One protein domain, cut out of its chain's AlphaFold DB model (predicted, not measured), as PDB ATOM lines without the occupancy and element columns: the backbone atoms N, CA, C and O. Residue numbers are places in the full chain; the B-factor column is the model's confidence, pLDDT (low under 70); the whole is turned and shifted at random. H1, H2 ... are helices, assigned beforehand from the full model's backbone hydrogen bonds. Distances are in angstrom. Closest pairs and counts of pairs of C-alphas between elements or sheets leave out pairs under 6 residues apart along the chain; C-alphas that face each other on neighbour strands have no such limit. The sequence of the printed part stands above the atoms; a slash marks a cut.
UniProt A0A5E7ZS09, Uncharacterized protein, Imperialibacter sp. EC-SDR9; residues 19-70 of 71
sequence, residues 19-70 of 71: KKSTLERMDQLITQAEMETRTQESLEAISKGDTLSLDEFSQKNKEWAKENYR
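AT A GLANCE: This is residues 19 to 70 of the 71 residues of an uncharacterized protein of Imperialibacter sp. EC-SDR9 (UniProt A0A5E7ZS09). Here a long straight helix, H1, and a shorter one, H2, form the two arms of a wide, open V, with residues 49 to 53 linking them at the corner. The arms do not pack on each other. The printed part has 52 residues with two named helices, H1 then H2, and no named strand; its class is all helix. It is extended, with a radius of gyration of the C-alphas of 17.5 A, and flat, spanning 48 by 33 by 13 A.

IN THESE COORDINATES: Find C-alpha 20 at (92.662, 135.127, 89.396); from there H1, residues 20 to 48, runs 42.5 A to C-alpha 48 at (87.041, 144.025, 130.547). H2, residues 54 to 69, runs 21.8 A and ends at C-alpha 69 at (116.373, 132.670, 123.598).

HOW THE PARTS SIT: H1 and H2 are apart, with no C-alpha of one within 8 A of the other, and a tight link of 5 residues joins them. In both helices every O i to N i+4 pair is within hydrogen-bond range.

THE WHOLE: The C-alphas farthest apart, those of Lys 19 and Arg 70, are 48.6 A apart. The printed part has no cut. Its mean pLDDT is 94.2, and one residue, Arg 70, is under 70.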
ATOM      1  N   LYS A  19      89.606 131.915  87.680       97.94
ATOM      2  CA  LYS A  19      89.796 133.363  87.545       97.94
ATOM      3  C   LYS A  19      90.618 133.904  88.711       97.94
ATOM      4  O   LYS A  19      90.158 133.886  89.851       97.94
ATOM      5  N   LYS A  20      91.779 134.490  88.404       96.62
ATOM      6  CA  LYS A  20      92.662 135.127  89.396       96.62
ATOM      7  C   LYS A  20      91.940 136.171  90.254       96.62
ATOM      8  O   LYS A  20      92.055 136.135  91.470       96.62
ATOM      9  N   SER A  21      91.141 137.045  89.640       97.19
ATOM     10  CA  SER A  21      90.419 138.098  90.371       97.19
ATOM     11  C   SER A  21      89.401 137.544  91.371       97.19
ATOM     12  O   SER A  21      89.123 138.163  92.395       97.19
ATOM     13  N   THR A  22      88.843 136.362  91.101       97.06
ATOM     14  CA  THR A  22      87.974 135.664  92.051       97.06
ATOM     15  C   THR A  22      88.777 135.133  93.236       97.06
ATOM     16  O   THR A  22      88.330 135.302  94.366       97.06
ATOM     17  N   LEU A  23      89.963 134.560  93.000       96.31
ATOM     18  CA  LEU A  23      90.863 134.103  94.065       96.31
ATOM     19  C   LEU A  23      91.334 135.266  94.950       96.31
ATOM     20  O   LEU A  23      91.245 135.172  96.168       96.31
ATOM     21  N   GLU A  24      91.751 136.382  94.347       97.50
ATOM     22  CA  GLU A  24      92.160 137.597  95.071       97.50
ATOM     23  C   GLU A  24      91.029 138.129  95.962       97.50
ATOM     24  O   GLU A  24      91.245 138.467  97.124       97.50
ATOM     25  N   ARG A  25      89.791 138.144  95.452       97.00
ATOM     26  CA  ARG A  25      88.629 138.557  96.246       97.00
ATOM     27  C   ARG A  25      88.316 137.577  97.378       97.00
ATOM     28  O   ARG A  25      87.906 138.006  98.451       97.00
ATOM     29  N   MET A  26      88.466 136.272  97.149       95.81
ATOM     30  CA  MET A  26      88.262 135.261  98.192       95.81
ATOM     31  C   MET A  26      89.287 135.401  99.321       95.81
ATOM     32  O   MET A  26      88.900 135.359 100.484       95.81
ATOM     33  N   ASP A  27      90.556 135.627  98.984       95.25
ATOM     34  CA  ASP A  27      91.632 135.851  99.955       95.25
ATOM     35  C   ASP A  27      91.367 137.083 100.838       95.25
ATOM     36  O   ASP A  27      91.449 137.017 102.068       95.25
ATOM     37  N   GLN A  28      90.920 138.182 100.220       97.38
ATOM     38  CA  GLN A  28      90.506 139.390 100.939       97.38
ATOM     39  C   GLN A  28      89.352 139.122 101.911       97.38
ATOM     40  O   GLN A  28      89.409 139.563 103.055       97.38
ATOM     41  N   LEU A  29      88.323 138.383 101.484       96.75
ATOM     42  CA  LEU A  29      87.164 138.071 102.327       96.75
ATOM     43  C   LEU A  29      87.528 137.169 103.512       96.75
ATOM     44  O   LEU A  29      87.035 137.387 104.616       96.75
ATOM     45  N   ILE A  30      88.394 136.174 103.298       94.88
ATOM     46  CA  ILE A  30      88.880 135.296 104.374       94.88
ATOM     47  C   ILE A  30      89.680 136.115 105.390       94.88
ATOM     48  O   ILE A  30      89.430 136.022 106.591       94.88
ATOM     49  N   THR A  31      90.599 136.954 104.906       96.12
ATOM     50  CA  THR A  31      91.402 137.842 105.757       96.12
ATOM     51  C   THR A  31      90.518 138.805 106.545       96.12
ATOM     52  O   THR A  31      90.717 138.985 107.745       96.12
ATOM     53  N   GLN A  32      89.513 139.398 105.899       97.38
ATOM     54  CA  GLN A  32      88.581 140.312 106.549       97.38
ATOM     55  C   GLN A  32      87.808 139.628 107.684       97.38
ATOM     56  O   GLN A  32      87.771 140.170 108.784       97.38
ATOM     57  N   ALA A  33      87.251 138.436 107.456       95.94
ATOM     58  CA  ALA A  33      86.486 137.717 108.479       95.94
ATOM     59  C   ALA A  33      87.329 137.387 109.731       95.94
ATOM     60  O   ALA A  33      86.856 137.503 110.865       95.94
ATOM     61  N   GLU A  34      88.597 137.020 109.536       95.75
ATOM     62  CA  GLU A  34      89.542 136.784 110.633       95.75
ATOM     63  C   GLU A  34      89.844 138.083 111.399       95.75
ATOM     64  O   GLU A  34      89.821 138.113 112.630       95.75
ATOM     65  N   MET A  35      90.084 139.185 110.682       97.31
ATOM     66  CA  MET A  35      90.357 140.487 111.294       97.31
ATOM     67  C   MET A  35      89.151 141.049 112.055       97.31
ATOM     68  O   MET A  35      89.331 141.654 113.112       97.31
ATOM     69  N   GLU A  36      87.931 140.835 111.564       97.75
ATOM     70  CA  GLU A  36      86.692 141.208 112.259       97.75
ATOM     71  C   GLU A  36      86.543 140.439 113.575       97.75
ATOM     72  O   GLU A  36      86.263 141.041 114.612       97.75
ATOM     73  N   THR A  37      86.829 139.133 113.564       96.81
ATOM     74  CA  THR A  37      86.815 138.302 114.780       96.81
ATOM     75  C   THR A  37      87.832 138.809 115.804       96.81
ATOM     76  O   THR A  37      87.474 139.086 116.946       96.81
ATOM     77  N   ARG A  38      89.080 139.049 115.382       96.00
ATOM     78  CA  ARG A  38      90.131 139.609 116.255       96.00
ATOM     79  C   ARG A  38      89.785 140.992 116.789       96.00
ATOM     80  O   ARG A  38      90.146 141.336 117.913       96.00
ATOM     81  N   THR A  39      89.102 141.803 115.985       96.94
ATOM     82  CA  THR A  39      88.630 143.123 116.410       96.94
ATOM     83  C   THR A  39      87.613 142.974 117.531       96.94
ATOM     84  O   THR A  39      87.739 143.646 118.550       96.94
ATOM     85  N   GLN A  40      86.653 142.060 117.386       97.12
ATOM     86  CA  GLN A  40      85.663 141.790 118.423       97.12
ATOM     87  C   GLN A  40      86.316 141.292 119.721       97.12
ATOM     88  O   GLN A  40      86.026 141.822 120.791       97.12
ATOM     89  N   GLU A  41      87.253 140.346 119.627       95.94
ATOM     90  CA  GLU A  41      88.035 139.868 120.777       95.94
ATOM     91  C   GLU A  41      88.797 141.013 121.462       95.94
ATOM     92  O   GLU A  41      88.792 141.133 122.689       95.94
ATOM     93  N   SER A  42      89.404 141.901 120.671       94.81
ATOM     94  CA  SER A  42      90.124 143.071 121.183       94.81
ATOM     95  C   SER A  42      89.188 144.050 121.891       94.81
ATOM     96  O   SER A  42      89.517 144.551 122.964       94.81
ATOM     97  N   LEU A  43      88.008 144.315 121.323       97.12
ATOM     98  CA  LEU A  43      86.997 145.180 121.935       97.12
ATOM     99  C   LEU A  43      86.500 144.609 123.267       97.12
ATOM    100  O   LEU A  43      86.316 145.358 124.228       97.12
ATOM    101  N   GLU A  44      86.322 143.291 123.356       97.06
ATOM    102  CA  GLU A  44      85.958 142.631 124.608       97.06
ATOM    103  C   GLU A  44      87.059 142.729 125.664       97.06
ATOM    104  O   GLU A  44      86.753 143.030 126.819       97.06
ATOM    105  N   ALA A  45      88.323 142.521 125.285       95.12
ATOM    106  CA  ALA A  45      89.459 142.672 126.191       95.12
ATOM    107  C   ALA A  45      89.566 144.111 126.721       95.12
ATOM    108  O   ALA A  45      89.704 144.323 127.925       95.12
ATOM    109  N   ILE A  46      89.397 145.108 125.845       94.38
ATOM    110  CA  ILE A  46      89.355 146.525 126.233       94.38
ATOM    111  C   ILE A  46      88.222 146.784 127.228       94.38
ATOM    112  O   ILE A  46      88.451 147.396 128.269       94.38
ATOM    113  N   SER A  47      87.014 146.291 126.941       95.75
ATOM    114  CA  SER A  47      85.839 146.462 127.807       95.75
ATOM    115  C   SER A  47      86.036 145.854 129.202       95.75
ATOM    116  O   SER A  47      85.613 146.431 130.203       95.75
ATOM    117  N   LYS A  48      86.726 144.711 129.284       96.38
ATOM    118  CA  LYS A  48      87.041 144.025 130.547       96.38
ATOM    119  C   LYS A  48      88.235 144.631 131.292       96.38
ATOM    120  O   LYS A  48      88.485 144.251 132.431       96.38
ATOM    121  N   GLY A  49      88.954 145.572 130.680       93.19
ATOM    122  CA  GLY A  49      90.209 146.092 131.219       93.19
ATOM    123  C   GLY A  49      91.376 145.108 131.097       93.19
ATOM    124  O   GLY A  49      92.433 145.365 131.669       93.19
ATOM    125  N   ASP A  50      91.223 144.035 130.315       92.94
ATOM    126  CA  ASP A  50      92.250 143.036 129.989       92.94
ATOM    127  C   ASP A  50      93.250 143.614 128.968       92.94
ATOM    128  O   ASP A  50      93.507 143.069 127.894       92.94
ATOM    129  N   THR A  51      93.794 144.781 129.296       90.19
ATOM    130  CA  THR A  51      94.747 145.539 128.485       90.19
ATOM    131  C   THR A  51      96.019 145.762 129.285       90.19
ATOM    132  O   THR A  51      96.022 145.702 130.511       90.19
ATOM    133  N   LEU A  52      97.124 145.986 128.583       91.62
ATOM    134  CA  LEU A  52      98.421 146.247 129.194       91.62
ATOM    135  C   LEU A  52      98.919 147.600 128.712       91.62
ATOM    136  O   LEU A  52      98.714 147.976 127.556       91.62
ATOM    137  N   SER A  53      99.621 148.309 129.586       93.00
ATOM    138  CA  SER A  53     100.405 149.466 129.174       93.00
ATOM    139  C   SER A  53     101.553 149.047 128.247       93.00
ATOM    140  O   SER A  53     101.993 147.892 128.219       93.00
ATOM    141  N   LEU A  54     102.076 150.012 127.489       92.75
ATOM    142  CA  LEU A  54     103.231 149.780 126.616       92.75
ATOM    143  C   LEU A  54     104.476 149.348 127.402       92.75
ATOM    144  O   LEU A  54     105.249 148.521 126.916       92.75
ATOM    145  N   ASP A  55     104.648 149.864 128.619       94.81
ATOM    146  CA  ASP A  55     105.774 149.513 129.481       94.81
ATOM    147  C   ASP A  55     105.671 148.062 129.965       94.81
ATOM    148  O   ASP A  55     106.633 147.298 129.833       94.81
ATOM    149  N   GLU A  56     104.487 147.639 130.422       92.56
ATOM    150  CA  GLU A  56     104.223 146.248 130.812       92.56
ATOM    151  C   GLU A  56     104.409 145.289 129.636       92.56
ATOM    152  O   GLU A  56     105.011 144.224 129.786       92.56
ATOM    153  N   PHE A  57     103.938 145.669 128.447       92.69
ATOM    154  CA  PHE A  57     104.141 144.885 127.233       92.69
ATOM    155  C   PHE A  57     105.631 144.747 126.884       92.69
ATOM    156  O   PHE A  57     106.112 143.644 126.611       92.69
ATOM    157  N   SER A  58     106.391 145.848 126.939       94.06
ATOM    158  CA  SER A  58     107.836 145.846 126.680       94.06
ATOM    159  C   SER A  58     108.589 144.948 127.660       94.06
ATOM    160  O   SER A  58     109.470 144.182 127.258       94.06
ATOM    161  N   GLN A  59     108.238 145.021 128.946       94.44
ATOM    162  CA  GLN A  59     108.860 144.212 129.983       94.44
ATOM    163  C   GLN A  59     108.563 142.721 129.789       94.44
ATOM    164  O   GLN A  59     109.504 141.928 129.720       94.44
ATOM    165  N   LYS A  60     107.289 142.352 129.608       92.69
ATOM    166  CA  LYS A  60     106.880 140.956 129.383       92.69
ATOM    167  C   LYS A  60     107.553 140.351 128.153       92.69
ATOM    168  O   LYS A  60     108.036 139.225 128.213       92.69
ATOM    169  N   ASN A  61     107.680 141.109 127.061       92.12
ATOM    170  CA  ASN A  61     108.383 140.633 125.869       92.12
ATOM    171  C   ASN A  61     109.878 140.403 126.114       92.12
ATOM    172  O   ASN A  61     110.438 139.427 125.616       92.12
ATOM    173  N   LYS A  62     110.540 141.274 126.887       93.38
ATOM    174  CA  LYS A  62     111.949 141.082 127.267       93.38
ATOM    175  C   LYS A  62     112.133 139.845 128.145       93.38
ATOM    176  O   LYS A  62     113.138 139.155 127.998       93.38
ATOM    177  N   GLU A  63     111.209 139.587 129.064       93.19
ATOM    178  CA  GLU A  63     111.223 138.405 129.935       93.19
ATOM    179  C   GLU A  63     111.005 137.125 129.125       93.19
ATOM    180  O   GLU A  63     111.869 136.249 129.138       93.19
ATOM    181  N   TRP A  64     109.955 137.081 128.302       93.81
ATOM    182  CA  TRP A  64     109.691 135.966 127.392       93.81
ATOM    183  C   TRP A  64     110.883 135.685 126.465       93.81
ATOM    184  O   TRP A  64     111.303 134.537 126.309       93.81
ATOM    185  N   ALA A  65     111.495 136.725 125.892       92.62
ATOM    186  CA  ALA A  65     112.662 136.559 125.032       92.62
ATOM    187  C   ALA A  65     113.875 135.988 125.788       92.62
ATOM    188  O   ALA A  65     114.613 135.173 125.238       92.62
ATOM    189  N   LYS A  66     114.084 136.369 127.056       92.44
ATOM    190  CA  LYS A  66     115.145 135.783 127.893       92.44
ATOM    191  C   LYS A  66     114.886 134.309 128.192       92.44
ATOM    192  O   LYS A  66     115.847 133.555 128.255       92.44
ATOM    193  N   GLU A  67     113.638 133.904 128.389       91.44
ATOM    194  CA  GLU A  67     113.279 132.508 128.669       91.44
ATOM    195  C   GLU A  67     113.417 131.611 127.437       91.44
ATOM    196  O   GLU A  67     113.865 130.475 127.552       91.44
ATOM    197  N   ASN A  68     113.085 132.135 126.255       90.06
ATOM    198  CA  ASN A  68     113.030 131.348 125.021       90.06
ATOM    199  C   ASN A  68     114.307 131.433 124.170       90.06
ATOM    200  O   ASN A  68     114.528 130.574 123.319       90.06
ATOM    201  N   TYR A  69     115.156 132.446 124.390       84.81
ATOM    202  CA  TYR A  69     116.373 132.670 123.598       84.81
ATOM    203  C   TYR A  69     117.653 132.836 124.426       84.81
ATOM    204  O   TYR A  69     118.688 133.226 123.876       84.81
ATOM    205  N   ARG A  70     117.642 132.530 125.732       66.50
ATOM    206  CA  ARG A  70     118.904 132.355 126.468       66.50
ATOM    207  C   ARG A  70     119.642 131.131 125.920       66.50
ATOM    208  O   ARG A  70     119.147 130.013 126.026       66.50
TER     209      ARG A  70